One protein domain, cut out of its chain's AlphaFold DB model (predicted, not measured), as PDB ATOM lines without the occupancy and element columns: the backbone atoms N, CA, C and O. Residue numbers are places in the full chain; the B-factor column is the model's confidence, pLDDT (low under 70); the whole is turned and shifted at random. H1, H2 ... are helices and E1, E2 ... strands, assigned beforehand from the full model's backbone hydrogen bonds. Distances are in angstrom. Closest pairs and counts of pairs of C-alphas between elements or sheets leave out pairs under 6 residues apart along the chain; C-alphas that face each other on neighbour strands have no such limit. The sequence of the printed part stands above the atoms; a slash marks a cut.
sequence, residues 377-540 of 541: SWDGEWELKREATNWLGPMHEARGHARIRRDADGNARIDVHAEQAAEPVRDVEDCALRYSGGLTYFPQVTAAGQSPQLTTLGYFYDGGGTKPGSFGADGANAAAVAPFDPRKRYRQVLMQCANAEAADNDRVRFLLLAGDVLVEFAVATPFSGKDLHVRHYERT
ATOM      1  N   SER A 377     131.127 288.476 347.100       80.12
ATOM      2  CA  SER A 377     131.167 287.063 347.482       80.12
ATOM      3  C   SER A 377     131.601 286.129 346.353       80.12
ATOM      4  O   SER A 377     132.029 285.017 346.642       80.12
ATOM      5  N   TRP A 378     131.540 286.531 345.084       87.31
ATOM      6  CA  TRP A 378     132.014 285.696 343.978       87.31
ATOM      7  C   TRP A 378     133.540 285.681 343.849       87.31
ATOM      8  O   TRP A 378     134.085 284.738 343.284       87.31
ATOM      9  N   ASP A 379     134.227 286.692 344.382       90.56
ATOM     10  CA  ASP A 379     135.669 286.852 344.226       90.56
ATOM     11  C   ASP A 379     136.420 285.726 344.959       90.56
ATOM     12  O   ASP A 379     136.061 285.337 346.076       90.56
ATOM     13  N   GLY A 380     137.483 285.206 344.342       93.38
ATOM     14  CA  GLY A 380     138.336 284.189 344.951       93.38
ATOM     15  C   GLY A 380     138.777 283.083 344.001       93.38
ATOM     16  O   GLY A 380     138.523 283.111 342.796       93.38
ATOM     17  N   GLU A 381     139.464 282.117 344.593       97.06
ATOM     18  CA  GLU A 381     139.955 280.907 343.946       97.06
ATOM     19  C   GLU A 381     139.025 279.737 344.306       97.06
ATOM     20  O   GLU A 381     138.539 279.614 345.437       97.06
ATOM     21  N   TRP A 382     138.757 278.887 343.323       96.62
ATOM     22  CA  TRP A 382     137.794 277.799 343.405       96.62
ATOM     23  C   TRP A 382     138.419 276.531 342.838       96.62
ATOM     24  O   TRP A 382     138.976 276.544 341.745       96.62
ATOM     25  N   GLU A 383     138.309 275.416 343.549       97.56
ATOM     26  CA  GLU A 383     138.863 274.133 343.125       97.56
ATOM     27  C   GLU A 383     137.743 273.225 342.618       97.56
ATOM     28  O   GLU A 383     136.771 272.976 343.333       97.56
ATOM     29  N   LEU A 384     137.875 272.709 341.394       96.31
ATOM     30  CA  LEU A 384     136.937 271.729 340.850       96.31
ATOM     31  C   LEU A 384     137.055 270.435 341.654       96.31
ATOM     32  O   LEU A 384     138.149 269.884 341.769       96.31
ATOM     33  N   LYS A 385     135.932 269.950 342.188       94.88
ATOM     34  CA  LYS A 385     135.885 268.703 342.965       94.88
ATOM     35  C   LYS A 385     135.141 267.596 342.254       94.88
ATOM     36  O   LYS A 385     135.515 266.431 342.372       94.88
ATOM     37  N   ARG A 386     134.036 267.938 341.590       92.69
ATOM     38  CA  ARG A 386     133.115 266.951 341.022       92.69
ATOM     39  C   ARG A 386     132.496 267.435 339.729       92.69
ATOM     40  O   ARG A 386     132.239 268.627 339.580       92.69
ATOM     41  N   GLU A 387     132.170 266.503 338.848       90.31
ATOM     42  CA  GLU A 387     131.393 266.793 337.649       90.31
ATOM     43  C   GLU A 387     130.425 265.657 337.296       90.31
ATOM     44  O   GLU A 387     130.516 264.548 337.825       90.31
ATOM     45  N   ALA A 388     129.455 265.954 336.438       82.69
ATOM     46  CA  ALA A 388     128.532 264.982 335.868       82.69
ATOM     47  C   ALA A 388     128.006 265.460 334.512       82.69
ATOM     48  O   ALA A 388     127.969 266.660 334.230       82.69
ATOM     49  N   THR A 389     127.510 264.513 333.718       78.62
ATOM     50  CA  THR A 389     126.833 264.783 332.446       78.62
ATOM     51  C   THR A 389     125.449 264.145 332.447       78.62
ATOM     52  O   THR A 389     125.294 262.981 332.816       78.62
ATOM     53  N   ASN A 390     124.436 264.914 332.045       67.50
ATOM     54  CA  ASN A 390     123.030 264.515 331.898       67.50
ATOM     55  C   ASN A 390     122.365 263.916 333.154       67.50
ATOM     56  O   ASN A 390     121.243 263.436 333.053       67.50
ATOM     57  N   TRP A 391     123.038 263.941 334.309       69.19
ATOM     58  CA  TRP A 391     122.587 263.363 335.585       69.19
ATOM     59  C   TRP A 391     122.211 261.877 335.515       69.19
ATOM     60  O   TRP A 391     121.466 261.377 336.350       69.19
ATOM     61  N   LEU A 392     122.779 261.143 334.551       60.56
ATOM     62  CA  LEU A 392     122.523 259.709 334.357       60.56
ATOM     63  C   LEU A 392     123.121 258.827 335.471       60.56
ATOM     64  O   LEU A 392     122.849 257.630 335.526       60.56
ATOM     65  N   GLY A 393     123.942 259.401 336.352       65.75
ATOM     66  CA  GLY A 393     124.564 258.724 337.484       65.75
ATOM     67  C   GLY A 393     125.123 259.715 338.513       65.75
ATOM     68  O   GLY A 393     125.019 260.931 338.319       65.75
ATOM     69  N   PRO A 394     125.707 259.218 339.621       74.44
ATOM     70  CA  PRO A 394     126.367 260.057 340.619       74.44
ATOM     71  C   PRO A 394     127.481 260.913 340.004       74.44
ATOM     72  O   PRO A 394     128.138 260.485 339.058       74.44
ATOM     73  N   MET A 395     127.729 262.093 340.579       84.50
ATOM     74  CA  MET A 395     128.877 262.911 340.179       84.50
ATOM     75  C   MET A 395     130.194 262.198 340.505       84.50
ATOM     76  O   MET A 395     130.335 261.644 341.598       84.50
ATOM     77  N   HIS A 396     131.161 262.257 339.594       87.31
ATOM     78  CA  HIS A 396     132.503 261.700 339.777       87.31
ATOM     79  C   HIS A 396     133.519 262.783 340.147       87.31
ATOM     80  O   HIS A 396     133.271 263.971 339.945       87.31
ATOM     81  N   GLU A 397     134.654 262.376 340.722       92.38
ATOM     82  CA  GLU A 397     135.748 263.294 341.056       92.38
ATOM     83  C   GLU A 397     136.352 263.917 339.795       92.38
ATOM     84  O   GLU A 397     136.614 263.226 338.810       92.38
ATOM     85  N   ALA A 398     136.609 265.219 339.852       92.50
ATOM     86  CA  ALA A 398     137.237 265.985 338.785       92.50
ATOM     87  C   ALA A 398     138.256 266.963 339.375       92.50
ATOM     88  O   ALA A 398     138.231 267.237 340.574       92.50
ATOM     89  N   ARG A 399     139.167 267.466 338.536       94.88
ATOM     90  CA  ARG A 399     140.257 268.362 338.940       94.88
ATOM     91  C   ARG A 399     140.394 269.534 337.986       94.88
ATOM     92  O   ARG A 399     140.243 269.399 336.771       94.88
ATOM     93  N   GLY A 400     140.699 270.686 338.558       95.06
ATOM     94  CA  GLY A 400     140.726 271.962 337.864       95.06
ATOM     95  C   GLY A 400     140.617 273.114 338.848       95.06
ATOM     96  O   GLY A 400     140.475 272.905 340.054       95.06
ATOM     97  N   HIS A 401     140.666 274.330 338.329       96.06
ATOM     98  CA  HIS A 401     140.515 275.546 339.106       96.06
ATOM     99  C   HIS A 401     139.705 276.588 338.339       96.06
ATOM    100  O   HIS A 401     139.694 276.607 337.107       96.06
ATOM    101  N   ALA A 402     139.031 277.454 339.082       96.50
ATOM    102  CA  ALA A 402     138.446 278.676 338.570       96.50
ATOM    103  C   ALA A 402     138.888 279.849 339.442       96.50
ATOM    104  O   ALA A 402     138.956 279.732 340.664       96.50
ATOM    105  N   ARG A 403     139.161 280.988 338.817       97.06
ATOM    106  CA  ARG A 403     139.543 282.221 339.497       97.06
ATOM    107  C   ARG A 403     138.589 283.325 339.104       97.06
ATOM    108  O   ARG A 403     138.495 283.657 337.927       97.06
ATOM    109  N   ILE A 404     137.930 283.925 340.088       94.94
ATOM    110  CA  ILE A 404     137.090 285.104 339.883       94.94
ATOM    111  C   ILE A 404     137.790 286.317 340.486       94.94
ATOM    112  O   ILE A 404     138.128 286.339 341.672       94.94
ATOM    113  N   ARG A 405     138.011 287.336 339.656       94.38
ATOM    114  CA  ARG A 405     138.722 288.572 340.010       94.38
ATOM    115  C   ARG A 405     137.999 289.794 339.464       94.38
ATOM    116  O   ARG A 405     137.233 289.686 338.513       94.38
ATOM    117  N   ARG A 406     138.272 290.970 340.030       91.62
ATOM    118  CA  ARG A 406     137.773 292.246 339.499       91.62
ATOM    119  C   ARG A 406     138.823 292.945 338.652       91.62
ATOM    120  O   ARG A 406     140.003 292.931 338.999       91.62
ATOM    121  N   ASP A 407     138.387 293.549 337.552       87.38
ATOM    122  CA  ASP A 407     139.209 294.470 336.766       87.38
ATOM    123  C   ASP A 407     139.240 295.883 337.383       87.38
ATOM    124  O   ASP A 407     138.631 296.144 338.426       87.38
ATOM    125  N   ALA A 408     139.980 296.802 336.754       83.19
ATOM    126  CA  ALA A 408     140.149 298.177 337.233       83.19
ATOM    127  C   ALA A 408     138.825 298.962 337.321       83.19
ATOM    128  O   ALA A 408     138.705 299.872 338.142       83.19
ATOM    129  N   ASP A 409     137.824 298.578 336.527       79.50
ATOM    130  CA  ASP A 409     136.499 299.201 336.496       79.50
ATOM    131  C   ASP A 409     135.524 298.554 337.504       79.50
ATOM    132  O   ASP A 409     134.370 298.987 337.654       79.50
ATOM    133  N   GLY A 410     135.995 297.533 338.231       79.94
ATOM    134  CA  GLY A 410     135.249 296.779 339.232       79.94
ATOM    135  C   GLY A 410     134.367 295.669 338.657       79.94
ATOM    136  O   GLY A 410     133.517 295.147 339.388       79.94
ATOM    137  N   ASN A 411     134.535 295.308 337.379       82.88
ATOM    138  CA  ASN A 411     133.771 294.236 336.742       82.88
ATOM    139  C   ASN A 411     134.400 292.874 337.048       82.88
ATOM    140  O   ASN A 411     135.623 292.735 337.055       82.88
ATOM    141  N   ALA A 412     133.563 291.866 337.281       88.31
ATOM    142  CA  ALA A 412     134.021 290.513 337.562       88.31
ATOM    143  C   ALA A 412     134.465 289.795 336.275       88.31
ATOM    144  O   ALA A 412     133.784 289.836 335.248       88.31
ATOM    145  N   ARG A 413     135.610 289.123 336.357       92.56
ATOM    146  CA  ARG A 413     136.242 288.313 335.315       92.56
ATOM    147  C   ARG A 413     136.484 286.915 335.853       92.56
ATOM    148  O   ARG A 413     136.821 286.785 337.031       92.56
ATOM    149  N   ILE A 414     136.338 285.904 335.003       94.75
ATOM    150  CA  ILE A 414     136.625 284.515 335.349       94.75
ATOM    151  C   ILE A 414     137.648 283.890 334.408       94.75
ATOM    152  O   ILE A 414     137.571 284.048 333.189       94.75
ATOM    153  N   ASP A 415     138.552 283.132 335.012       95.81
ATOM    154  CA  ASP A 415     139.437 282.178 334.359       95.81
ATOM    155  C   ASP A 415     139.032 280.771 334.854       95.81
ATOM    156  O   ASP A 415     138.821 280.594 336.055       95.81
ATOM    157  N   VAL A 416     138.867 279.780 333.973       95.00
ATOM    158  CA  VAL A 416     138.557 278.382 334.344       95.00
ATOM    159  C   VAL A 416     139.441 277.441 333.546       95.00
ATOM    160  O   VAL A 416     139.414 277.463 332.315       95.00
ATOM    161  N   HIS A 417     140.137 276.560 334.261       94.44
ATOM    162  CA  HIS A 417     140.978 275.517 333.688       94.44
ATOM    163  C   HIS A 417     140.665 274.165 334.321       94.44
ATOM    164  O   HIS A 417     140.682 274.026 335.547       94.44
ATOM    165  N   ALA A 418     140.411 273.147 333.505       89.06
ATOM    166  CA  ALA A 418     140.155 271.786 333.981       89.06
ATOM    167  C   ALA A 418     141.105 270.773 333.335       89.06
ATOM    168  O   ALA A 418     141.510 270.936 332.187       89.06
ATOM    169  N   GLU A 419     141.420 269.680 334.038       85.25
ATOM    170  CA  GLU A 419     142.247 268.597 333.471       85.25
ATOM    171  C   GLU A 419     141.599 267.970 332.219       85.25
ATOM    172  O   GLU A 419     142.295 267.465 331.339       85.25
ATOM    173  N   GLN A 420     140.266 268.034 332.114       75.31
ATOM    174  CA  GLN A 420     139.495 267.615 330.943       75.31
ATOM    175  C   GLN A 420     138.723 268.805 330.356       75.31
ATOM    176  O   GLN A 420     137.570 269.066 330.704       75.31
ATOM    177  N   ALA A 421     139.375 269.542 329.459       76.31
ATOM    178  CA  ALA A 421     138.808 270.692 328.760       76.31
ATOM    179  C   ALA A 421     138.300 270.297 327.361       76.31
ATOM    180  O   ALA A 421     138.993 270.450 326.354       76.31
ATOM    181  N   ALA A 422     137.079 269.767 327.289       79.31
ATOM    182  CA  ALA A 422     136.386 269.459 326.035       79.31
ATOM    183  C   ALA A 422     135.061 270.231 325.956       79.31
ATOM    184  O   ALA A 422     134.573 270.715 326.972       79.31
ATOM    185  N   GLU A 423     134.471 270.362 324.763       75.81
ATOM    186  CA  GLU A 423     133.099 270.891 324.641       75.81
ATOM    187  C   GLU A 423     132.132 270.079 325.523       75.81
ATOM    188  O   GLU A 423     132.246 268.851 325.534       75.81
ATOM    189  N   PRO A 424     131.186 270.722 326.241       72.44
ATOM    190  CA  PRO A 424     130.894 272.165 326.303       72.44
ATOM    191  C   PRO A 424     131.678 272.979 327.345       72.44
ATOM    192  O   PRO A 424     131.424 274.165 327.535       72.44
ATOM    193  N   VAL A 425     132.617 272.355 328.044       84.94
ATOM    194  CA  VAL A 425     133.317 272.883 329.224       84.94
ATOM    195  C   VAL A 425     134.800 273.156 328.941       84.94
ATOM    196  O   VAL A 425     135.690 272.752 329.698       84.94
ATOM    197  N   ARG A 426     135.071 273.830 327.815       87.56
ATOM    198  CA  ARG A 426     136.424 274.251 327.420       87.56
ATOM    199  C   ARG A 426     137.022 275.231 328.427       87.56
ATOM    200  O   ARG A 426     136.297 275.946 329.122       87.56
ATOM    201  N   ASP A 427     138.344 275.314 328.440       92.06
ATOM    202  CA  ASP A 427     139.043 276.343 329.201       92.06
ATOM    203  C   ASP A 427     138.641 277.740 328.724       92.06
ATOM    204  O   ASP A 427     138.413 277.993 327.530       92.06
ATOM    205  N   VAL A 428     138.532 278.643 329.688       91.19
ATOM    206  CA  VAL A 428     138.132 280.030 329.480       91.19
ATOM    207  C   VAL A 428     139.074 280.958 330.219       91.19
ATOM    208  O   VAL A 428     139.460 280.681 331.349       91.19
ATOM    209  N   GLU A 429     139.403 282.073 329.580       92.12
ATOM    210  CA  GLU A 429     140.283 283.104 330.120       92.12
ATOM    211  C   GLU A 429     139.606 284.468 329.970       92.12
ATOM    212  O   GLU A 429     138.991 284.759 328.939       92.12
ATOM    213  N   ASP A 430     139.719 285.290 331.010       90.94
ATOM    214  CA  ASP A 430     139.245 286.675 331.098       90.94
ATOM    215  C   ASP A 430     137.777 286.902 330.679       90.94
ATOM    216  O   ASP A 430     137.387 287.978 330.211       90.94
ATOM    217  N   CYS A 431     136.919 285.899 330.872       88.94
ATOM    218  CA  CYS A 431     135.512 286.006 330.499       88.94
ATOM    219  C   CYS A 431     134.784 286.952 331.450       88.94
ATOM    220  O   CYS A 431     134.925 286.855 332.671       88.94
ATOM    221  N   ALA A 432     133.982 287.867 330.905       86.31
ATOM    222  CA  ALA A 432     133.189 288.761 331.740       86.31
ATOM    223  C   ALA A 432     132.068 287.977 332.431       86.31
ATOM    224  O   ALA A 432     131.343 287.223 331.778       86.31
ATOM    225  N   LEU A 433     131.912 288.180 333.739       82.69
ATOM    226  CA  LEU A 433     130.792 287.646 334.504       82.69
ATOM    227  C   LEU A 433     129.713 288.705 334.693       82.69
ATOM    228  O   LEU A 433     130.017 289.837 335.076       82.69
ATOM    229  N   ARG A 434     128.450 288.323 334.478       73.25
ATOM    230  CA  ARG A 434     127.277 289.191 334.696       73.25
ATOM    231  C   ARG A 434     126.079 288.403 335.201       73.25
ATOM    232  O   ARG A 434     125.915 287.255 334.795       73.25
ATOM    233  N   TYR A 435     125.210 288.993 336.030       69.75
ATOM    234  CA  TYR A 435     123.905 288.364 336.257       69.75
ATOM    235  C   TYR A 435     123.087 288.416 334.963       69.75
ATOM    236  O   TYR A 435     123.044 289.428 334.274       69.75
ATOM    237  N   SER A 436     122.400 287.321 334.658       59.78
ATOM    238  CA  SER A 436     121.452 287.231 333.535       59.78
ATOM    239  C   SER A 436     120.128 287.963 333.789       59.78
ATOM    240  O   SER A 436     119.301 288.069 332.894       59.78
ATOM    241  N   GLY A 437     119.864 288.371 335.036       53.34
ATOM    242  CA  GLY A 437     118.518 288.736 335.499       53.34
ATOM    243  C   GLY A 437     117.603 287.528 335.758       53.34
ATOM    244  O   GLY A 437     116.517 287.689 336.305       53.34
ATOM    245  N   GLY A 438     118.048 286.312 335.430       53.88
ATOM    246  CA  GLY A 438     117.333 285.073 335.692       53.88
ATOM    247  C   GLY A 438     117.446 284.572 337.125       53.88
ATOM    248  O   GLY A 438     118.494 284.677 337.772       53.88
ATOM    249  N   LEU A 439     116.358 283.959 337.588       53.81
ATOM    250  CA  LEU A 439     116.276 283.268 338.867       53.81
ATOM    251  C   LEU A 439     115.894 281.809 338.647       53.81
ATOM    252  O   LEU A 439     115.084 281.495 337.780       53.81
ATOM    253  N   THR A 440     116.442 280.932 339.479       58.06
ATOM    254  CA  THR A 440     116.011 279.533 339.559       58.06
ATOM    255  C   THR A 440     114.600 279.399 340.161       58.06
ATOM    256  O   THR A 440     114.081 280.345 340.766       58.06
ATOM    257  N   TYR A 441     113.982 278.216 340.055       54.22
ATOM    258  CA  TYR A 441     112.632 277.954 340.578       54.22
ATOM    259  C   TYR A 441     112.627 277.825 342.097       54.22
ATOM    260  O   TYR A 441     113.634 277.467 342.711       54.22
ATOM    261  N   PHE A 442     111.455 278.068 342.689       57.91
ATOM    262  CA  PHE A 442     111.132 277.484 343.983       57.91
ATOM    263  C   PHE A 442     110.812 276.004 343.759       57.91
ATOM    264  O   PHE A 442     109.814 275.703 343.103       57.91
ATOM    265  N   PRO A 443     111.642 275.077 344.249       59.78
ATOM    266  CA  PRO A 443     111.337 273.666 344.110       59.78
ATOM    267  C   PRO A 443     110.169 273.259 345.004       59.78
ATOM    268  O   PRO A 443     109.902 273.878 346.037       59.78
ATOM    269  N   GLN A 444     109.528 272.146 344.654       59.22
ATOM    270  CA  GLN A 444     108.592 271.508 345.565       59.22
ATOM    271  C   GLN A 444     109.379 270.700 346.597       59.22
ATOM    272  O   GLN A 444     110.137 269.789 346.258       59.22
ATOM    273  N   VAL A 445     109.184 271.021 347.873       58.53
ATOM    274  CA  VAL A 445     109.756 270.264 348.989       58.53
ATOM    275  C   VAL A 445     108.669 269.383 349.580       58.53
ATOM    276  O   VAL A 445     107.614 269.864 349.986       58.53
ATOM    277  N   THR A 446     108.931 268.084 349.627       58.44
ATOM    278  CA  THR A 446     108.090 267.098 350.310       58.44
ATOM    279  C   THR A 446     108.711 266.732 351.659       58.44
ATOM    280  O   THR A 446     109.846 267.108 351.961       58.44
ATOM    281  N   ALA A 447     108.004 265.945 352.472       54.50
ATOM    282  CA  ALA A 447     108.561 265.398 353.712       54.50
ATOM    283  C   ALA A 447     109.825 264.536 353.486       54.50
ATOM    284  O   ALA A 447     110.613 264.365 354.413       54.50
ATOM    285  N   ALA A 448     110.043 264.031 352.264       52.16
ATOM    286  CA  ALA A 448     111.222 263.260 351.870       52.16
ATOM    287  C   ALA A 448     112.381 264.124 351.321       52.16
ATOM    288  O   ALA A 448     113.416 263.583 350.939       52.16
ATOM    289  N   GLY A 449     112.233 265.455 351.288       55.50
ATOM    290  CA  GLY A 449     113.201 266.382 350.695       55.50
ATOM    291  C   GLY A 449     112.711 266.994 349.380       55.50
ATOM    292  O   GLY A 449     111.509 267.039 349.107       55.50
ATOM    293  N   GLN A 450     113.640 267.526 348.583       53.47
ATOM    294  CA  GLN A 450     113.330 268.121 347.282       53.47
ATOM    295  C   GLN A 450     112.753 267.061 346.336       53.47
ATOM    296  O   GLN A 450     113.336 265.990 346.183       53.47
ATOM    297  N   SER A 451     111.610 267.364 345.717       58.75
ATOM    298  CA  SER A 451     111.014 266.513 344.688       58.75
ATOM    299  C   SER A 451     112.008 266.338 343.534       58.75
ATOM    300  O   SER A 451     112.487 267.349 343.009       58.75
ATOM    301  N   PRO A 452     112.317 265.098 343.104       55.19
ATOM    302  CA  PRO A 452     113.134 264.898 341.919       55.19
ATOM    303  C   PRO A 452     112.421 265.467 340.694       55.19
ATOM    304  O   PRO A 452     113.073 265.989 339.813       55.19
ATOM    305  N   GLN A 453     111.091 265.506 340.645       55.03
ATOM    306  CA  GLN A 453     110.393 266.064 339.492       55.03
ATOM    307  C   GLN A 453     110.308 267.591 339.501       55.03
ATOM    308  O   GLN A 453     109.984 268.159 338.471       55.03
ATOM    309  N   LEU A 454     110.575 268.274 340.618       57.97
ATOM    310  CA  LEU A 454     110.425 269.729 340.769       57.97
ATOM    311  C   LEU A 454     111.598 270.303 341.564       57.97
ATOM    312  O   LEU A 454     111.497 270.573 342.766       57.97
ATOM    313  N   THR A 455     112.722 270.495 340.879       58.31
ATOM    314  CA  THR A 455     113.969 270.971 341.480       58.31
ATOM    315  C   THR A 455     114.161 272.479 341.305       58.31
ATOM    316  O   THR A 455     113.411 273.165 340.612       58.31
ATOM    317  N   THR A 456     115.211 273.013 341.927       59.22
ATOM    318  CA  THR A 456     115.642 274.407 341.778       59.22
ATOM    319  C   THR A 456     115.930 274.722 340.306       59.22
ATOM    320  O   THR A 456     115.695 275.832 339.844       59.22
ATOM    321  N   LEU A 457     116.361 273.725 339.532       58.97
ATOM    322  CA  LEU A 457     116.660 273.847 338.106       58.97
ATOM    323  C   LEU A 457     115.435 273.629 337.205       58.97
ATOM    324  O   LEU A 457     115.610 273.591 335.991       58.97
ATOM    325  N   GLY A 458     114.235 273.519 337.786       56.72
ATOM    326  CA  GLY A 458     112.963 273.350 337.087       56.72
ATOM    327  C   GLY A 458     112.342 271.966 337.275       56.72
ATOM    328  O   GLY A 458     112.775 271.168 338.116       56.72
ATOM    329  N   TYR A 459     111.276 271.708 336.515       52.66
ATOM    330  CA  TYR A 459     110.622 270.403 336.483       52.66
ATOM    331  C   TYR A 459     111.559 269.364 335.832       52.66
ATOM    332  O   TYR A 459     112.423 269.744 335.061       52.66
ATOM    333  N   PHE A 460     111.427 268.069 336.107       53.09
ATOM    334  CA  PHE A 460     112.168 266.991 335.440       53.09
ATOM    335  C   PHE A 460     111.277 265.750 335.363       53.09
ATOM    336  O   PHE A 460     110.801 265.247 336.374       53.09
ATOM    337  N   TYR A 461     110.983 265.273 334.154       50.56
ATOM    338  CA  TYR A 461     109.995 264.211 333.964       50.56
ATOM    339  C   TYR A 461     110.594 262.832 334.261       50.56
ATOM    340  O   TYR A 461     111.537 262.408 333.597       50.56
ATOM    341  N   ASP A 462     109.979 262.116 335.199       46.69
ATOM    342  CA  ASP A 462     110.440 260.827 335.743       46.69
ATOM    343  C   ASP A 462     110.243 259.627 334.786       46.69
ATOM    344  O   ASP A 462     110.778 258.543 334.984       46.69
ATOM    345  N   GLY A 463     109.459 259.794 333.711       45.31
ATOM    346  CA  GLY A 463     109.087 258.703 332.793       45.31
ATOM    347  C   GLY A 463     109.823 258.678 331.446       45.31
ATOM    348  O   GLY A 463     109.519 257.846 330.591       45.31
ATOM    349  N   GLY A 464     110.744 259.614 331.194       46.56
ATOM    350  CA  GLY A 464     111.388 259.798 329.889       46.56
ATOM    351  C   GLY A 464     112.834 259.312 329.882       46.56
ATOM    352  O   GLY A 464     113.737 260.112 330.083       46.56
ATOM    353  N   GLY A 465     113.068 258.029 329.604       41.31
ATOM    354  CA  GLY A 465     114.371 257.365 329.782       41.31
ATOM    355  C   GLY A 465     115.589 257.854 328.973       41.31
ATOM    356  O   GLY A 465     116.561 257.113 328.904       41.31
ATOM    357  N   THR A 466     115.593 259.036 328.343       42.84
ATOM    358  CA  THR A 466     116.715 259.485 327.486       42.84
ATOM    359  C   THR A 466     116.870 261.012 327.322       42.84
ATOM    360  O   THR A 466     117.470 261.431 326.334       42.84
ATOM    361  N   LYS A 467     116.330 261.879 328.196       47.66
ATOM    362  CA  LYS A 467     116.477 263.348 328.022       47.66
ATOM    363  C   LYS A 467     117.515 263.941 329.000       47.66
ATOM    364  O   LYS A 467     117.556 263.497 330.146       47.66
ATOM    365  N   PRO A 468     118.327 264.945 328.608       44.59
ATOM    366  CA  PRO A 468     119.236 265.639 329.516       44.59
ATOM    367  C   PRO A 468     118.497 266.180 330.726       44.59
ATOM    368  O   PRO A 468     117.454 266.821 330.596       44.59
ATOM    369  N   GLY A 469     119.043 265.881 331.896       47.31
ATOM    370  CA  GLY A 469     118.468 266.253 333.174       47.31
ATOM    371  C   GLY A 469     117.297 265.382 333.639       47.31
ATOM    372  O   GLY A 469     116.807 265.585 334.740       47.31
ATOM    373  N   SER A 470     116.843 264.393 332.858       48.09
ATOM    374  CA  SER A 470     115.839 263.443 333.358       48.09
ATOM    375  C   SER A 470     116.434 262.537 334.425       48.09
ATOM    376  O   SER A 470     117.540 262.017 334.274       48.09
ATOM    377  N   PHE A 471     115.669 262.331 335.490       53.50
ATOM    378  CA  PHE A 471     116.063 261.484 336.601       53.50
ATOM    379  C   PHE A 471     115.662 260.047 336.298       53.50
ATOM    380  O   PHE A 471     114.512 259.763 335.988       53.50
ATOM    381  N   GLY A 472     116.644 259.144 336.296       45.94
ATOM    382  CA  GLY A 472     116.405 257.731 335.995       45.94
ATOM    383  C   GLY A 472     115.913 256.914 337.193       45.94
ATOM    384  O   GLY A 472     115.424 255.804 336.994       45.94
ATOM    385  N   ALA A 473     116.096 257.419 338.421       53.28
ATOM    386  CA  ALA A 473     115.699 256.771 339.672       53.28
ATOM    387  C   ALA A 473     115.698 257.759 340.857       53.28
ATOM    388  O   ALA A 473     116.465 258.727 340.863       53.28
ATOM    389  N   ASP A 474     114.921 257.453 341.903       50.06
ATOM    390  CA  ASP A 474     114.965 258.155 343.192       50.06
ATOM    391  C   ASP A 474     116.400 258.187 343.758       50.06
ATOM    392  O   ASP A 474     117.031 257.151 343.983       50.06
ATOM    393  N   GLY A 475     116.937 259.393 343.978       51.16
ATOM    394  CA  GLY A 475     118.289 259.636 344.506       51.16
ATOM    395  C   GLY A 475     119.405 259.761 343.457       51.16
ATOM    396  O   GLY A 475     120.515 260.186 343.803       51.16
ATOM    397  N   ALA A 476     119.138 259.457 342.182       51.94
ATOM    398  CA  ALA A 476     120.092 259.602 341.080       51.94
ATOM    399  C   ALA A 476     120.241 261.073 340.653       51.94
ATOM    400  O   ALA A 476     119.774 261.444 339.588       51.94
ATOM    401  N   ASN A 477     120.811 261.926 341.517       57.56
ATOM    402  CA  ASN A 477     120.989 263.379 341.294       57.56
ATOM    403  C   ASN A 477     121.278 264.176 342.569       57.56
ATOM    404  O   ASN A 477     121.716 265.320 342.450       57.56
ATOM    405  N   ALA A 478     121.025 263.631 343.767       62.94
ATOM    406  CA  ALA A 478     121.067 264.408 345.008       62.94
ATOM    407  C   ALA A 478     122.368 265.210 345.141       62.94
ATOM    408  O   ALA A 478     122.332 266.374 345.504       62.94
ATOM    409  N   ALA A 479     123.507 264.639 344.741       70.31
ATOM    410  CA  ALA A 479     124.798 265.323 344.762       70.31
ATOM    411  C   ALA A 479     124.919 266.509 343.781       70.31
ATOM    412  O   ALA A 479     125.615 267.459 344.118       70.31
ATOM    413  N   ALA A 480     124.259 266.467 342.615       71.19
ATOM    414  CA  ALA A 480     124.313 267.505 341.573       71.19
ATOM    415  C   ALA A 480     123.484 268.752 341.918       71.19
ATOM    416  O   ALA A 480     123.773 269.842 341.437       71.19
ATOM    417  N   VAL A 481     122.469 268.609 342.773       69.69
ATOM    418  CA  VAL A 481     121.642 269.733 343.246       69.69
ATOM    419  C   VAL A 481     121.786 270.007 344.747       69.69
ATOM    420  O   VAL A 481     121.310 271.033 345.214       69.69
ATOM    421  N   ALA A 482     122.501 269.152 345.491       72.62
ATOM    422  CA  ALA A 482     122.741 269.268 346.935       72.62
ATOM    423  C   ALA A 482     123.236 270.639 347.416       72.62
ATOM    424  O   ALA A 482     122.833 271.029 348.514       72.62
ATOM    425  N   PRO A 483     124.096 271.376 346.677       80.56
ATOM    426  CA  PRO A 483     124.518 272.701 347.124       80.56
ATOM    427  C   PRO A 483     123.352 273.689 347.264       80.56
ATOM    428  O   PRO A 483     123.444 274.651 348.025       80.56
ATOM    429  N   PHE A 484     122.250 273.466 346.544       73.69
ATOM    430  CA  PHE A 484     121.115 274.373 346.524       73.69
ATOM    431  C   PHE A 484     120.145 274.097 347.678       73.69
ATOM    432  O   PHE A 484     119.571 273.021 347.814       73.69
ATOM    433  N   ASP A 485     119.911 275.125 348.488       69.44
ATOM    434  CA  ASP A 485     118.852 275.195 349.482       69.44
ATOM    435  C   ASP A 485     117.503 275.266 348.757       69.44
ATOM    436  O   ASP A 485     117.228 276.251 348.059       69.44
ATOM    437  N   PRO A 486     116.625 274.267 348.932       63.34
ATOM    438  CA  PRO A 486     115.366 274.216 348.211       63.34
ATOM    439  C   PRO A 486     114.349 275.261 348.702       63.34
ATOM    440  O   PRO A 486     113.247 275.356 348.178       63.34
ATOM    441  N   ARG A 487     114.682 276.074 349.708       63.16
ATOM    442  CA  ARG A 487     113.846 277.200 350.157       63.16
ATOM    443  C   ARG A 487     114.255 278.525 349.514       63.16
ATOM    444  O   ARG A 487     113.676 279.560 349.836       63.16
ATOM    445  N   LYS A 488     115.280 278.522 348.657       63.34
ATOM    446  CA  LYS A 488     115.869 279.728 348.074       63.34
ATOM    447  C   LYS A 488     115.873 279.661 346.555       63.34
ATOM    448  O   LYS A 488     115.929 278.595 345.952       63.34
ATOM    449  N   ARG A 489     115.869 280.847 345.950       62.72
ATOM    450  CA  ARG A 489     116.170 281.035 344.531       62.72
ATOM    451  C   ARG A 489     117.594 281.542 344.380       62.72
ATOM    452  O   ARG A 489     118.081 282.308 345.210       62.72
ATOM    453  N   TYR A 490     118.219 281.142 343.290       67.56
ATOM    454  CA  TYR A 490     119.588 281.462 342.944       67.56
ATOM    455  C   TYR A 490     119.601 282.363 341.722       67.56
ATOM    456  O   TYR A 490     118.808 282.187 340.797       67.56
ATOM    457  N   ARG A 491     120.502 283.346 341.733       68.75
ATOM    458  CA  ARG A 491     120.722 284.237 340.596       68.75
ATOM    459  C   ARG A 491     121.656 283.562 339.609       68.75
ATOM    460  O   ARG A 491     122.746 283.141 339.993       68.75
ATOM    461  N   GLN A 492     121.239 283.499 338.352       71.06
ATOM    462  CA  GLN A 492     122.066 282.968 337.280       71.06
ATOM    463  C   GLN A 492     123.073 284.007 336.799       71.06
ATOM    464  O   GLN A 492     122.699 285.132 336.459       71.06
ATOM    465  N   VAL A 493     124.335 283.592 336.723       76.75
ATOM    466  CA  VAL A 493     125.453 284.368 336.187       76.75
ATOM    467  C   VAL A 493     125.920 283.772 334.870       76.75
ATOM    468  O   VAL A 493     126.008 282.561 334.727       76.75
ATOM    469  N   LEU A 494     126.249 284.619 333.912       76.00
ATOM    470  CA  LEU A 494     126.682 284.245 332.573       76.00
ATOM    471  C   LEU A 494     128.174 284.485 332.399       76.00
ATOM    472  O   LEU A 494     128.737 285.361 333.057       76.00
ATOM    473  N   MET A 495     128.787 283.722 331.497       83.12
ATOM    474  CA  MET A 495     130.203 283.822 331.149       83.12
ATOM    475  C   MET A 495     130.351 284.307 329.707       83.12
ATOM    476  O   MET A 495     130.212 283.532 328.766       83.12
ATOM    477  N   GLN A 496     130.660 285.589 329.524       78.44
ATOM    478  CA  GLN A 496     130.678 286.223 328.207       78.44
ATOM    479  C   GLN A 496     132.073 286.179 327.584       78.44
ATOM    480  O   GLN A 496     132.936 287.004 327.897       78.44
ATOM    481  N   CYS A 497     132.288 285.203 326.701       80.69
ATOM    482  CA  CYS A 497     133.488 285.051 325.878       80.69
ATOM    483  C   CYS A 497     133.320 283.919 324.857       80.69
ATOM    484  O   CYS A 497     132.469 283.043 325.004       80.69
ATOM    485  N   ALA A 498     134.218 283.867 323.870       78.25
ATOM    486  CA  ALA A 498     134.154 282.914 322.765       78.25
ATOM    487  C   ALA A 498     134.201 281.425 323.166       78.25
ATOM    488  O   ALA A 498     133.825 280.594 322.348       78.25
ATOM    489  N   ASN A 499     134.643 281.058 324.373       82.00
ATOM    490  CA  ASN A 499     134.694 279.663 324.844       82.00
ATOM    491  C   ASN A 499     133.590 279.304 325.858       82.00
ATOM    492  O   ASN A 499     133.556 278.172 326.335       82.00
ATOM    493  N   ALA A 500     132.694 280.238 326.184       79.75
ATOM    494  CA  ALA A 500     131.595 280.008 327.118       79.75
ATOM    495  C   ALA A 500     130.237 280.326 326.488       79.75
ATOM    496  O   ALA A 500     129.418 279.433 326.285       79.75
ATOM    497  N   GLU A 501     130.011 281.587 326.138       72.12
ATOM    498  CA  GLU A 501     128.762 282.067 325.558       72.12
ATOM    499  C   GLU A 501     129.045 282.646 324.173       72.12
ATOM    500  O   GLU A 501     129.767 283.633 324.021       72.12
ATOM    501  N   ALA A 502     128.490 282.007 323.146       64.38
ATOM    502  CA  ALA A 502     128.630 282.468 321.775       64.38
ATOM    503  C   ALA A 502     127.562 283.500 321.407       64.38
ATOM    504  O   ALA A 502     126.434 283.460 321.907       64.38
ATOM    505  N   ALA A 503     127.905 284.368 320.453       56.69
ATOM    506  CA  ALA A 503     127.052 285.472 320.032       56.69
ATOM    507  C   ALA A 503     125.756 285.067 319.319       56.69
ATOM    508  O   ALA A 503     124.811 285.852 319.237       56.69
ATOM    509  N   ASP A 504     125.703 283.841 318.808       56.16
ATOM    510  CA  ASP A 504     124.550 283.244 318.140       56.16
ATOM    511  C   ASP A 504     123.753 282.290 319.046       56.16
ATOM    512  O   ASP A 504     122.769 281.684 318.603       56.16
ATOM    513  N   ASN A 505     124.125 282.213 320.326       56.19
ATOM    514  CA  ASN A 505     123.491 281.383 321.340       56.19
ATOM    515  C   ASN A 505     123.592 279.871 321.051       56.19
ATOM    516  O   ASN A 505     122.716 279.116 321.474       56.19
ATOM    517  N   ASP A 506     124.623 279.427 320.319       61.50
ATOM    518  CA  ASP A 506     124.880 278.002 320.064       61.50
ATOM    519  C   ASP A 506     125.405 277.254 321.301       61.50
ATOM    520  O   ASP A 506     125.109 276.076 321.492       61.50
ATOM    521  N   ARG A 507     126.094 277.974 322.190       66.56
ATOM    522  CA  ARG A 507     126.628 277.491 323.461       66.56
ATOM    523  C   ARG A 507     126.034 278.249 324.631       66.56
ATOM    524  O   ARG A 507     125.805 279.464 324.590       66.56
ATOM    525  N   VAL A 508     125.783 277.497 325.694       69.62
ATOM    526  CA  VAL A 508     125.243 278.027 326.941       69.62
ATOM    527  C   VAL A 508     126.147 277.591 328.059       69.62
ATOM    528  O   VAL A 508     126.290 276.395 328.301       69.62
ATOM    529  N   ARG A 509     126.709 278.566 328.763       79.00
ATOM    530  CA  ARG A 509     127.515 278.325 329.946       79.00
ATOM    531  C   ARG A 509     127.144 279.344 331.008       79.00
ATOM    532  O   ARG A 509     127.206 280.547 330.763       79.00
ATOM    533  N   PHE A 510     126.722 278.871 332.170       78.06
ATOM    534  CA  PHE A 510     126.293 279.740 333.258       78.06
ATOM    535  C   PHE A 510     126.715 279.187 334.613       78.06
ATOM    536  O   PHE A 510     127.021 278.007 334.762       78.06
ATOM    537  N   LEU A 511     126.727 280.065 335.605       85.06
ATOM    538  CA  LEU A 511     127.131 279.801 336.971       85.06
ATOM    539  C   LEU A 511     125.973 280.077 337.930       85.06
ATOM    540  O   LEU A 511     125.190 281.012 337.739       85.06
ATOM    541  N   LEU A 512     125.920 279.295 339.002       82.50
ATOM    542  CA  LEU A 512     125.130 279.558 340.198       82.50
ATOM    543  C   LEU A 512     126.058 279.538 341.414       82.50
ATOM    544  O   LEU A 512     126.932 278.680 341.512       82.50
ATOM    545  N   LEU A 513     125.845 280.459 342.353       83.25
ATOM    546  CA  LEU A 513     126.597 280.503 343.607       83.25
ATOM    547  C   LEU A 513     125.731 280.032 344.772       83.25
ATOM    548  O   LEU A 513     124.718 280.658 345.093       83.25
ATOM    549  N   ALA A 514     126.164 278.962 345.434       82.94
ATOM    550  CA  ALA A 514     125.512 278.384 346.597       82.94
ATOM    551  C   ALA A 514     126.462 278.346 347.802       82.94
ATOM    552  O   ALA A 514     127.107 277.342 348.095       82.94
ATOM    553  N   GLY A 515     126.548 279.475 348.513       82.94
ATOM    554  CA  GLY A 515     127.477 279.634 349.633       82.94
ATOM    555  C   GLY A 515     128.930 279.584 349.155       82.94
ATOM    556  O   GLY A 515     129.349 280.443 348.384       82.94
ATOM    557  N   ASP A 516     129.673 278.570 349.597       86.31
ATOM    558  CA  ASP A 516     131.067 278.322 349.195       86.31
ATOM    559  C   ASP A 516     131.205 277.316 348.043       86.31
ATOM    560  O   ASP A 516     132.306 276.844 347.756       86.31
ATOM    561  N   VAL A 517     130.096 276.994 347.371       88.19
ATOM    562  CA  VAL A 517     130.089 276.146 346.180       88.19
ATOM    563  C   VAL A 517     129.684 276.968 344.964       88.19
ATOM    564  O   VAL A 517     128.588 277.534 344.913       88.19
ATOM    565  N   LEU A 518     130.564 277.003 343.970       91.50
ATOM    566  CA  LEU A 518     130.283 277.533 342.642       91.50
ATOM    567  C   LEU A 518     129.869 276.366 341.742       91.50
ATOM    568  O   LEU A 518     130.606 275.391 341.593       91.50
ATOM    569  N   VAL A 519     128.680 276.454 341.156       88.81
ATOM    570  CA  VAL A 519     128.134 275.417 340.279       88.81
ATOM    571  C   VAL A 519     128.105 275.940 338.855       88.81
ATOM    572  O   VAL A 519     127.421 276.919 338.563       88.81
ATOM    573  N   GLU A 520     128.839 275.280 337.972       90.31
ATOM    574  CA  GLU A 520     128.885 275.587 336.549       90.31
ATOM    575  C   GLU A 520     127.992 274.627 335.768       90.31
ATOM    576  O   GLU A 520     128.058 273.413 335.954       90.31
ATOM    577  N   PHE A 521     127.204 275.186 334.857       82.00
ATOM    578  CA  PHE A 521     126.401 274.462 333.886       82.00
ATOM    579  C   PHE A 521     126.867 274.808 332.482       82.00
ATOM    580  O   PHE A 521     127.085 275.982 332.175       82.00
ATOM    581  N   ALA A 522     126.967 273.801 331.620       78.62
ATOM    582  CA  ALA A 522     127.377 273.988 330.236       78.62
ATOM    583  C   ALA A 522     126.619 273.060 329.283       78.62
ATOM    584  O   ALA A 522     126.401 271.887 329.594       78.62
ATOM    585  N   VAL A 523     126.249 273.577 328.110       70.75
ATOM    586  CA  VAL A 523     125.601 272.814 327.037       70.75
ATOM    587  C   VAL A 523     126.115 273.282 325.674       70.75
ATOM    588  O   VAL A 523     126.055 274.471 325.360       70.75
ATOM    589  N   ALA A 524     126.594 272.338 324.855       60.53
ATOM    590  CA  ALA A 524     127.127 272.608 323.507       60.53
ATOM    591  C   ALA A 524     126.009 272.725 322.465       60.53
ATOM    592  O   ALA A 524     126.216 273.245 321.376       60.53
ATOM    593  N   THR A 525     124.831 272.186 322.792       58.56
ATOM    594  CA  THR A 525     123.623 272.231 321.967       58.56
ATOM    595  C   THR A 525     122.380 272.299 322.871       58.56
ATOM    596  O   THR A 525     121.604 271.345 322.940       58.56
ATOM    597  N   PRO A 526     122.173 273.418 323.593       51.31
ATOM    598  CA  PRO A 526     121.087 273.606 324.578       51.31
ATOM    599  C   PRO A 526     119.693 273.182 324.098       51.31
ATOM    600  O   PRO A 526     118.860 272.784 324.905       51.31
ATOM    601  N   PHE A 527     119.450 273.239 322.788       49.25
ATOM    602  CA  PHE A 527     118.149 272.985 322.173       49.25
ATOM    603  C   PHE A 527     118.052 271.627 321.463       49.25
ATOM    604  O   PHE A 527     116.971 271.261 321.019       49.25
ATOM    605  N   SER A 528     119.151 270.861 321.368       48.56
ATOM    606  CA  SER A 528     119.145 269.514 320.766       48.56
ATOM    607  C   SER A 528     118.718 268.422 321.752       48.56
ATOM    608  O   SER A 528     118.519 267.268 321.364       48.56
ATOM    609  N   GLY A 529     118.615 268.774 323.039       46.44
ATOM    610  CA  GLY A 529     118.365 267.815 324.104       46.44
ATOM    611  C   GLY A 529     119.514 266.822 324.260       46.44
ATOM    612  O   GLY A 529     119.253 265.643 324.487       46.44
ATOM    613  N   LYS A 530     120.775 267.270 324.173       51.59
ATOM    614  CA  LYS A 530     121.960 266.456 324.490       51.59
ATOM    615  C   LYS A 530     122.960 267.234 325.355       51.59
ATOM    616  O   LYS A 530     123.160 268.428 325.155       51.59
ATOM    617  N   ASP A 531     123.581 266.520 326.293       65.31
ATOM    618  CA  ASP A 531     124.837 266.881 326.969       65.31
ATOM    619  C   ASP A 531     124.802 268.132 327.861       65.31
ATOM    620  O   ASP A 531     125.516 269.109 327.639       65.31
ATOM    621  N   LEU A 532     123.995 268.080 328.926       71.56
ATOM    622  CA  LEU A 532     124.085 269.008 330.054       71.56
ATOM    623  C   LEU A 532     125.239 268.602 330.973       71.56
ATOM    624  O   LEU A 532     125.156 267.586 331.664       71.56
ATOM    625  N   HIS A 533     126.290 269.410 331.019       80.19
ATOM    626  CA  HIS A 533     127.408 269.231 331.940       80.19
ATOM    627  C   HIS A 533     127.209 270.080 333.190       80.19
ATOM    628  O   HIS A 533     126.786 271.232 333.098       80.19
ATOM    629  N   VAL A 534     127.541 269.506 334.345       83.62
ATOM    630  CA  VAL A 534     127.520 270.186 335.642       83.62
ATOM    631  C   VAL A 534     128.847 269.973 336.348       83.62
ATOM    632  O   VAL A 534     129.301 268.836 336.467       83.62
ATOM    633  N   ARG A 535     129.454 271.053 336.839       91.75
ATOM    634  CA  ARG A 535     130.710 271.042 337.598       91.75
ATOM    635  C   ARG A 535     130.547 271.767 338.922       91.75
ATOM    636  O   ARG A 535     129.956 272.842 338.972       91.75
ATOM    637  N   HIS A 536     131.058 271.171 339.993       93.50
ATOM    638  CA  HIS A 536     131.026 271.729 341.343       93.50
ATOM    639  C   HIS A 536     132.432 272.123 341.766       93.50
ATOM    640  O   HIS A 536     133.319 271.269 341.883       93.50
ATOM    641  N   TYR A 537     132.597 273.408 342.037       95.06
ATOM    642  CA  TYR A 537     133.822 273.982 342.552       95.06
ATOM    643  C   TYR A 537     133.625 274.391 344.008       95.06
ATOM    644  O   TYR A 537     132.614 274.998 344.355       95.06
ATOM    645  N   GLU A 538     134.602 274.089 344.853       94.75
ATOM    646  CA  GLU A 538     134.628 274.516 346.251       94.75
ATOM    647  C   GLU A 538     135.605 275.677 346.413       94.75
ATOM    648  O   GLU A 538     136.707 275.651 345.861       94.75
ATOM    649  N   ARG A 539     135.217 276.702 347.175       92.69
ATOM    650  CA  ARG A 539     136.095 277.844 347.444       92.69
ATOM    651  C   ARG A 539     137.351 277.386 348.189       92.69
ATOM    652  O   ARG A 539     137.258 276.770 349.254       92.69
ATOM    653  N   THR A 540     138.527 277.734 347.677       90.44
ATOM    654  CA  THR A 540     139.778 277.543 348.418       90.44
ATOM    655  C   THR A 540     139.925 278.684 349.422       90.44
ATOM    656  O   THR A 540     139.809 279.850 349.046       90.44
TER     657      THR A 540
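AT A GLANCE: This is residues 377 to 540 of the 541 residues of an uncharacterized protein of Dokdonella fugitiva (UniProt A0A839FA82). The main picture is a closed barrel of eight antiparallel strands, E1 to E8, ringed in the order of the chain and closed by E8 beside E1, with the short helix H1 outside its wall. A long stretch of loops, residues 440 to 477, makes one end of the longest axis, and the turn between E2 and E3 makes the other. The printed part has 164 residues, with four strands, one helix and four more strands along it; its class is mostly strand, though 68 residues, under half, are in named elements. It is compact, with a radius of gyration of the C-alphas of 15.4 A, and elongated in outline, 48 by 30 by 30 A.

IN THESE COORDINATES: Find C-alpha 380 at (138.336, 284.189, 344.951); from there E1 runs to residue 389, 25.8 A, and bends by 60 degrees at residue 385. Next come E2, residues 400 to 406, 20.6 A, and E3, residues 412 to 418, 20.0 A. E4, residues 428 to 439, 24.0 A, bends by 81 degrees at residue 431. Past the loops, find C-alpha 478 at (121.067, 264.408, 345.008), where H1, residues 478 to 481, begins. Then follow E5, residues 491 to 496, 16.0 A; E6, residues 508 to 514, 19.7 A; E7, residues 517 to 523, 19.9 A; and E8, residues 532 to 539, 22.9 A, ending at (136.095, 277.844, 347.444).

HOW THE PARTS SIT: E1 to E4 and E5 to E8 are two meanders, each strand the antiparallel neighbour of the one before. Look for N 382 and O 402 at 2.8 A between E1 and E2, N 401 and O 417 at 2.8 A between E2 and E3, and N 416 and O 428 at 2.8 A between E3 and E4. E4 is staggered, pairing with E3 over residues 428 to 432 and with E5 over 432 to 439, where N 494 and O 434 are 2.8 A apart. Within hydrogen-bond range are also N 511 and O 493 at 2.7 A between E5 and E6, N 512 and O 519 at 2.8 A between E6 and E7, and N 537 and O 518 at 2.8 A between E7 and E8. N 383 and O 538, 2.8 A, close the ring between E8 and E1. H1 is on the barrel, outside it, at a height over the sheet of 9.2 A; its closest C-alpha pair with E8 is Ala 480 and Val 534, 7.3 A. H1 is too short for an O i to N i+4 pair, and its one O i to N i+3 pair is not within range.

THE WHOLE: The two C-alphas farthest apart, Ala 408 and Gly 463, are 50.4 A from each other. The printed part has no cut. The links E4 to H1, 38 residues, and E5 to E6, 11 residues, are long. Mean pLDDT of the printed part is 73.0, and 71 residues are under 70, among them residues 435 to 478.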